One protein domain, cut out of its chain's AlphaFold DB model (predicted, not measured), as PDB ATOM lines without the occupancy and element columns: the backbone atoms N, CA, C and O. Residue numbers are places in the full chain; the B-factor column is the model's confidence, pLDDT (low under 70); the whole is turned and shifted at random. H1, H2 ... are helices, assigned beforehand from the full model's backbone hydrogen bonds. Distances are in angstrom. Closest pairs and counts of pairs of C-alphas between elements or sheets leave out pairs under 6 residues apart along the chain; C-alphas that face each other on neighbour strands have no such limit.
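Overview. This is residues 95 to 153 of the 160 residues of the protein "COX assembly mitochondrial protein" of Mantoniella antarctica (UniProt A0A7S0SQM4). The model is a long rod made by H3 and H4, which follow each other nearly end to end. H1 folds back side by side with H3, the little H2 sits at the turn between them, and H4 reaches away from this helical pair without touching another helix; after the end of H4, residues 146 to 153 turn back and run off to one side of it. The printed part has 59 residues with four named helices, H1, H2, H3 and H4 along the chain, and no named strand; its class is all helix. It is extended, with a radius of gyration of the C-alphas of 17.0 A, and spans 49 by 22 by 18 A.

Arrangement. The longest helix by residues is H3, residues 117 to 130. H1, residues 95 to 105, touches H3 with 10 pairs of C-alphas within 8 A, the closest being those of Glu 97 and Met 123, 4.9 A apart. The two run opposite ways at a shallow tilt of 23 degrees, with their centres 10.4 A apart. H2, residues 112 to 115, only just touches H1, with 3 pairs of C-alphas within 8 A; the closest are those of Val 105 and Val 112, 6.0 A apart. H2 and H3 meet only through their link. H4, residues 133 to 145, touches no helix: it and H3 meet only through their link, and it is apart from H1 and from H2. Residues 128 to 139 stand free, of which 128 to 130 belong to H3 and 133 to 139 to H4. Every O i to N i+4 pair is within hydrogen-bond range in H1 and H4, and 9 of 10 are in H3, while H2 is too short for such a pair.

Along the chain. H3 measures 20.5 A from its first to its last C-alpha, from C-alpha 117 at (113.774, 113.471, 99.667) to C-alpha 130 at (116.112, 131.376, 109.384). H4 measures 18.3 A and ends with C-alpha 145 at (115.279, 147.754, 121.258). H1 measures 15.2 A and begins with C-alpha 95 at (111.596, 130.592, 97.559). H2 measures 5.2 A, from Val 112 to Ala 115.

Size, cuts and confidence. The two C-alphas farthest apart are those of Val 110 and Gly 147, 49.6 A, and the C-alphas of Lys 95 and Asp 153, the first and last printed, are 23.3 A apart. The printed part has no cut. The links H2 to H3 and H3 to H4 are tight, the link H1 to H2 is short with 6 residues, and no link is long. The mean pLDDT of the printed part is 93.8, and no printed residue is under 70.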
ATOM      1  N   LYS A  95     112.525 130.731  98.700       97.38
ATOM      2  CA  LYS A  95     111.596 130.592  97.559       97.38
ATOM      3  C   LYS A  95     112.117 129.641  96.488       97.38
ATOM      4  O   LYS A  95     111.312 128.999  95.811       97.38
ATOM      5  N   GLN A  96     113.432 129.575  96.309       97.56
ATOM      6  CA  GLN A  96     114.043 128.748  95.276       97.56
ATOM      7  C   GLN A  96     113.957 127.265  95.651       97.56
ATOM      8  O   GLN A  96     113.455 126.462  94.871       97.56
ATOM      9  N   GLU A  97     114.307 126.925  96.885       97.75
ATOM     10  CA  GLU A  97     114.246 125.567  97.428       97.75
ATOM     11  C   GLU A  97     112.800 125.063  97.482       97.75
ATOM     12  O   GLU A  97     112.518 123.915  97.133       97.75
ATOM     13  N   GLN A  98     111.858 125.944  97.840       97.12
ATOM     14  CA  GLN A  98     110.426 125.662  97.732       97.12
ATOM     15  C   GLN A  98     110.026 125.326  96.299       97.12
ATOM     16  O   GLN A  98     109.355 124.322  96.072       97.12
ATOM     17  N   LYS A  99     110.431 126.144  95.321       97.81
ATOM     18  CA  LYS A  99     110.118 125.910  93.907       97.81
ATOM     19  C   LYS A  99     110.650 124.556  93.436       97.81
ATOM     20  O   LYS A  99     109.914 123.821  92.782       97.81
ATOM     21  N   ASP A 100     111.880 124.212  93.799       96.81
ATOM     22  CA  ASP A 100     112.513 122.953  93.400       96.81
ATOM     23  C   ASP A 100     111.825 121.741  94.047       96.81
ATOM     24  O   ASP A 100     111.589 120.721  93.387       96.81
ATOM     25  N   TYR A 101     111.409 121.867  95.310       97.00
ATOM     26  CA  TYR A 101     110.577 120.864  95.970       97.00
ATOM     27  C   TYR A 101     109.206 120.725  95.297       97.00
ATOM     28  O   TYR A 101     108.790 119.608  94.977       97.00
ATOM     29  N   TYR A 102     108.521 121.835  95.006       96.56
ATOM     30  CA  TYR A 102     107.208 121.813  94.358       96.56
ATOM     31  C   TYR A 102     107.255 121.203  92.961       96.56
ATOM     32  O   TYR A 102     106.385 120.397  92.631       96.56
ATOM     33  N   GLU A 103     108.269 121.520  92.158       96.69
ATOM     34  CA  GLU A 103     108.437 120.904  90.840       96.69
ATOM     35  C   GLU A 103     108.742 119.402  90.943       96.69
ATOM     36  O   GLU A 103     108.278 118.635  90.099       96.69
ATOM     37  N   CYS A 104     109.417 118.936  92.001       96.06
ATOM     38  CA  CYS A 104     109.573 117.499  92.235       96.06
ATOM     39  C   CYS A 104     108.246 116.808  92.594       96.06
ATOM     40  O   CYS A 104     107.956 115.718  92.088       96.06
ATOM     41  N   VAL A 105     107.448 117.429  93.470       96.88
ATOM     42  CA  VAL A 105     106.171 116.886  93.967       96.88
ATOM     43  C   VAL A 105     105.094 116.887  92.879       96.88
ATOM     44  O   VAL A 105     104.203 116.033  92.874       96.88
ATOM     45  N   LYS A 106     105.172 117.820  91.930       95.81
ATOM     46  CA  LYS A 106     104.211 117.978  90.838       95.81
ATOM     47  C   LYS A 106     104.038 116.676  90.050       95.81
ATOM     48  O   LYS A 106     104.967 116.155  89.442       95.81
ATOM     49  N   GLY A 107     102.816 116.142  90.057       90.38
ATOM     50  CA  GLY A 107     102.474 114.902  89.350       90.38
ATOM     51  C   GLY A 107     102.842 113.607  90.086       90.38
ATOM     52  O   GLY A 107     102.675 112.527  89.520       90.38
ATOM     53  N   ARG A 108     103.304 113.675  91.341       93.56
ATOM     54  CA  ARG A 108     103.562 112.505  92.194       93.56
ATOM     55  C   ARG A 108     102.553 112.472  93.340       93.56
ATOM     56  O   ARG A 108     102.406 113.444  94.064       93.56
ATOM     57  N   LEU A 109     101.874 111.336  93.516       87.62
ATOM     58  CA  LEU A 109     100.902 111.145  94.606       87.62
ATOM     59  C   LEU A 109     101.419 110.182  95.677       87.62
ATOM     60  O   LEU A 109     101.317 110.458  96.864       87.62
ATOM     61  N   VAL A 110     102.011 109.062  95.253       91.38
ATOM     62  CA  VAL A 110     102.439 107.988  96.165       91.38
ATOM     63  C   VAL A 110     103.941 108.043  96.438       91.38
ATOM     64  O   VAL A 110     104.385 107.676  97.516       91.38
ATOM     65  N   SER A 111     104.742 108.531  95.483       93.44
ATOM     66  CA  SER A 111     106.202 108.398  95.524       93.44
ATOM     67  C   SER A 111     106.975 109.585  96.099       93.44
ATOM     68  O   SER A 111     108.203 109.594  96.051       93.44
ATOM     69  N   VAL A 112     106.286 110.589  96.647       94.38
ATOM     70  CA  VAL A 112     106.896 111.858  97.080       94.38
ATOM     71  C   VAL A 112     107.943 111.656  98.178       94.38
ATOM     72  O   VAL A 112     109.048 112.184  98.069       94.38
ATOM     73  N   ALA A 113     107.623 110.852  99.197       90.75
ATOM     74  CA  ALA A 113     108.453 110.696 100.395       90.75
ATOM     75  C   ALA A 113     109.862 110.135 100.111       90.75
ATOM     76  O   ALA A 113     110.797 110.401 100.863       90.75
ATOM     77  N   TRP A 114     110.031 109.384  99.021       93.94
ATOM     78  CA  TRP A 114     111.324 108.845  98.589       93.94
ATOM     79  C   TRP A 114     111.892 109.580  97.377       93.94
ATOM     80  O   TRP A 114     113.082 109.888  97.369       93.94
ATOM     81  N   ALA A 115     111.069 109.899  96.373       95.25
ATOM     82  CA  ALA A 115     111.549 110.515  95.137       95.25
ATOM     83  C   ALA A 115     112.000 111.971  95.318       95.25
ATOM     84  O   ALA A 115     112.890 112.410  94.597       95.25
ATOM     85  N   CYS A 116     111.408 112.702  96.269       96.94
ATOM     86  CA  CYS A 116     111.690 114.124  96.498       96.94
ATOM     87  C   CYS A 116     112.466 114.391  97.790       96.94
ATOM     88  O   CYS A 116     112.500 115.521  98.275       96.94
ATOM     89  N   ARG A 117     113.084 113.356  98.376       95.94
ATOM     90  CA  ARG A 117     113.774 113.471  99.667       95.94
ATOM     91  C   ARG A 117     114.942 114.461  99.626       95.94
ATOM     92  O   ARG A 117     115.157 115.161 100.607       95.94
ATOM     93  N   GLY A 118     115.663 114.541  98.505       96.69
ATOM     94  CA  GLY A 118     116.768 115.491  98.338       96.69
ATOM     95  C   GLY A 118     116.294 116.945  98.318       96.69
ATOM     96  O   GLY A 118     116.835 117.780  99.033       96.69
ATOM     97  N   GLN A 119     115.231 117.238  97.566       97.31
ATOM     98  CA  GLN A 119     114.638 118.577  97.502       97.31
ATOM     99  C   GLN A 119     113.980 118.963  98.833       97.31
ATOM    100  O   GLN A 119     114.085 120.105  99.265       97.31
ATOM    101  N   ALA A 120     113.344 118.002  99.512       95.88
ATOM    102  CA  ALA A 120     112.795 118.209 100.849       95.88
ATOM    103  C   ALA A 120     113.892 118.547 101.871       95.88
ATOM    104  O   ALA A 120     113.694 119.439 102.693       95.88
ATOM    105  N   ALA A 121     115.042 117.866 101.802       97.31
ATOM    106  CA  ALA A 121     116.195 118.164 102.646       97.31
ATOM    107  C   ALA A 121     116.730 119.575 102.372       97.31
ATOM    108  O   ALA A 121     116.795 120.366 103.300       97.31
ATOM    109  N   GLY A 122     116.963 119.941 101.105       96.81
ATOM    110  CA  GLY A 122     117.435 121.287 100.756       96.81
ATOM    111  C   GLY A 122     116.491 122.407 101.217       96.81
ATOM    112  O   GLY A 122     116.939 123.428 101.735       96.81
ATOM    113  N   MET A 123     115.173 122.199 101.117       97.19
ATOM    114  CA  MET A 123     114.191 123.143 101.660       97.19
ATOM    115  C   MET A 123     114.252 123.228 103.191       97.19
ATOM    116  O   MET A 123     114.190 124.326 103.742       97.19
ATOM    117  N   SER A 124     114.382 122.092 103.881       96.06
ATOM    118  CA  SER A 124     114.532 122.056 105.340       96.06
ATOM    119  C   SER A 124     115.816 122.748 105.798       96.06
ATOM    120  O   SER A 124     115.782 123.495 106.775       96.06
ATOM    121  N   ASP A 125     116.919 122.532 105.085       97.19
ATOM    122  CA  ASP A 125     118.215 123.137 105.380       97.19
ATOM    123  C   ASP A 125     118.110 124.662 105.287       97.19
ATOM    124  O   ASP A 125     118.444 125.352 106.248       97.19
ATOM    125  N   CYS A 126     117.527 125.192 104.205       97.12
ATOM    126  CA  CYS A 126     117.303 126.633 104.071       97.12
ATOM    127  C   CYS A 126     116.418 127.196 105.193       97.12
ATOM    128  O   CYS A 126     116.769 128.193 105.823       97.12
ATOM    129  N   LEU A 127     115.281 126.553 105.486       96.44
ATOM    130  CA  LEU A 127     114.369 127.032 106.530       96.44
ATOM    131  C   LEU A 127     115.047 127.064 107.903       96.44
ATOM    132  O   LEU A 127     114.867 128.027 108.647       96.44
ATOM    133  N   SER A 128     115.864 126.055 108.215       95.25
ATOM    134  CA  SER A 128     116.550 125.948 109.506       95.25
ATOM    135  C   SER A 128     117.525 127.100 109.783       95.25
ATOM    136  O   SER A 128     117.669 127.492 110.939       95.25
ATOM    137  N   LEU A 129     118.111 127.704 108.738       93.88
ATOM    138  CA  LEU A 129     118.985 128.880 108.861       93.88
ATOM    139  C   LEU A 129     118.237 130.119 109.366       93.88
ATOM    140  O   LEU A 129     118.826 130.973 110.020       93.88
ATOM    141  N   HIS A 130     116.943 130.215 109.063       94.19
ATOM    142  CA  HIS A 130     116.112 131.376 109.384       94.19
ATOM    143  C   HIS A 130     115.160 131.136 110.557       94.19
ATOM    144  O   HIS A 130     114.524 132.076 111.025       94.19
ATOM    145  N   THR A 131     115.025 129.894 111.027       94.69
ATOM    146  CA  THR A 131     114.109 129.528 112.116       94.69
ATOM    147  C   THR A 131     114.816 128.910 113.320       94.69
ATOM    148  O   THR A 131     114.222 128.083 114.012       94.69
ATOM    149  N   SER A 132     116.081 129.258 113.553       93.06
ATOM    150  CA  SER A 132     116.837 128.793 114.717       93.06
ATOM    151  C   SER A 132     116.490 129.590 115.980       93.06
ATOM    152  O   SER A 132     116.036 130.737 115.917       93.06
ATOM    153  N   ASP A 133     116.739 128.994 117.146       91.06
ATOM    154  CA  ASP A 133     116.548 129.670 118.435       91.06
ATOM    155  C   ASP A 133     117.453 130.906 118.580       91.06
ATOM    156  O   ASP A 133     117.087 131.874 119.246       91.06
ATOM    157  N   GLU A 134     118.609 130.902 117.911       91.12
ATOM    158  CA  GLU A 134     119.536 132.036 117.859       91.12
ATOM    159  C   GLU A 134     118.931 133.223 117.101       91.12
ATOM    160  O   GLU A 134     118.940 134.348 117.606       91.12
ATOM    161  N   VAL A 135     118.327 132.973 115.933       92.12
ATOM    162  CA  VAL A 135     117.621 134.006 115.154       92.12
ATOM    163  C   VAL A 135     116.427 134.541 115.939       92.12
ATOM    164  O   VAL A 135     116.183 135.748 115.965       92.12
ATOM    165  N   LEU A 136     115.702 133.668 116.644       91.75
ATOM    166  CA  LEU A 136     114.596 134.086 117.501       91.75
ATOM    167  C   LEU A 136     115.074 134.962 118.671       91.75
ATOM    168  O   LEU A 136     114.410 135.944 119.007       91.75
ATOM    169  N   ALA A 137     116.206 134.634 119.298       91.94
ATOM    170  CA  ALA A 137     116.788 135.431 120.377       91.94
ATOM    171  C   ALA A 137     117.224 136.823 119.890       91.94
ATOM    172  O   ALA A 137     116.890 137.827 120.527       91.94
ATOM    173  N   ASP A 138     117.886 136.899 118.733       91.62
ATOM    174  CA  ASP A 138     118.274 138.170 118.113       91.62
ATOM    175  C   ASP A 138     117.044 139.005 117.720       91.62
ATOM    176  O   ASP A 138     116.960 140.197 118.030       91.62
ATOM    177  N   LEU A 139     116.014 138.376 117.148       92.44
ATOM    178  CA  LEU A 139     114.759 139.050 116.815       92.44
ATOM    179  C   LEU A 139     114.072 139.623 118.063       92.44
ATOM    180  O   LEU A 139     113.638 140.777 118.042       92.44
ATOM    181  N   LYS A 140     114.017 138.865 119.167       92.62
ATOM    182  CA  LYS A 140     113.506 139.344 120.467       92.62
ATOM    183  C   LYS A 140     114.302 140.556 120.959       92.62
ATOM    184  O   LYS A 140     113.716 141.526 121.450       92.62
ATOM    185  N   GLN A 141     115.626 140.522 120.807       91.38
ATOM    186  CA  GLN A 141     116.510 141.621 121.183       91.38
ATOM    187  C   GLN A 141     116.220 142.888 120.374       91.38
ATOM    188  O   GLN A 141     115.929 143.936 120.961       91.38
ATOM    189  N   ARG A 142     116.221 142.785 119.042       91.25
ATOM    190  CA  ARG A 142     115.929 143.900 118.129       91.25
ATOM    191  C   ARG A 142     114.520 144.451 118.335       91.25
ATOM    192  O   ARG A 142     114.335 145.665 118.374       91.25
ATOM    193  N   TRP A 143     113.528 143.578 118.507       91.88
ATOM    194  CA  TRP A 143     112.129 143.968 118.709       91.88
ATOM    195  C   TRP A 143     111.946 144.829 119.958       91.88
ATOM    196  O   TRP A 143     111.239 145.839 119.927       91.88
ATOM    197  N   ALA A 144     112.613 144.486 121.058       90.31
ATOM    198  CA  ALA A 144     112.495 145.312 122.247       90.31
ATOM    199  C   ALA A 144     113.357 146.573 122.212       90.31
ATOM    200  O   ALA A 144     112.936 147.585 122.769       90.31
ATOM    201  N   ALA A 145     114.512 146.542 121.540       89.69
ATOM    202  CA  ALA A 145     115.279 147.754 121.258       89.69
ATOM    203  C   ALA A 145     114.454 148.751 120.421       89.69
ATOM    204  O   ALA A 145     114.545 149.957 120.630       89.69
ATOM    205  N   ALA A 146     113.575 148.249 119.545       89.50
ATOM    206  CA  ALA A 146     112.613 149.036 118.773       89.50
ATOM    207  C   ALA A 146     111.379 149.511 119.576       89.50
ATOM    208  O   ALA A 146     110.456 150.084 118.999       89.50
ATOM    209  N   GLY A 147     111.330 149.282 120.894       90.81
ATOM    210  CA  GLY A 147     110.236 149.750 121.750       90.81
ATOM    211  C   GLY A 147     108.997 148.851 121.758       90.81
ATOM    212  O   GLY A 147     107.912 149.332 122.073       90.81
ATOM    213  N   LYS A 148     109.149 147.557 121.439       89.50
ATOM    214  CA  LYS A 148     108.080 146.540 121.496       89.50
ATOM    215  C   LYS A 148     106.857 146.888 120.622       89.50
ATOM    216  O   LYS A 148     105.744 147.030 121.131       89.50
ATOM    217  N   PRO A 149     107.029 147.050 119.297       90.50
ATOM    218  CA  PRO A 149     105.911 147.325 118.402       90.50
ATOM    219  C   PRO A 149     104.890 146.177 118.386       90.50
ATOM    220  O   PRO A 149     105.230 145.009 118.574       90.50
ATOM    221  N   SER A 150     103.630 146.511 118.094       91.12
ATOM    222  CA  SER A 150     102.546 145.534 117.938       91.12
ATOM    223  C   SER A 150     102.884 144.490 116.873       91.12
ATOM    224  O   SER A 150     103.205 144.841 115.740       91.12
ATOM    225  N   ILE A 151     102.706 143.204 117.196       89.75
ATOM    226  CA  ILE A 151     102.939 142.093 116.253       89.75
ATOM    227  C   ILE A 151     102.028 142.156 115.022       89.75
ATOM    228  O   ILE A 151     102.374 141.654 113.954       89.75
ATOM    229  N   LYS A 152     100.866 142.806 115.142       89.25
ATOM    230  CA  LYS A 152      99.957 143.005 114.005       89.25
ATOM    231  C   LYS A 152     100.572 143.922 112.942       89.25
ATOM    232  O   LYS A 152     100.308 143.746 111.754       89.25
ATOM    233  N   ASP A 153     101.429 144.851 113.358       91.25
ATOM    234  CA  ASP A 153     102.090 145.812 112.482       91.25
ATOM    235  C   ASP A 153     103.396 145.217 111.942       91.25
ATOM    236  O   ASP A 153     104.495 145.607 112.338       91.25
TER     237      ASP A 153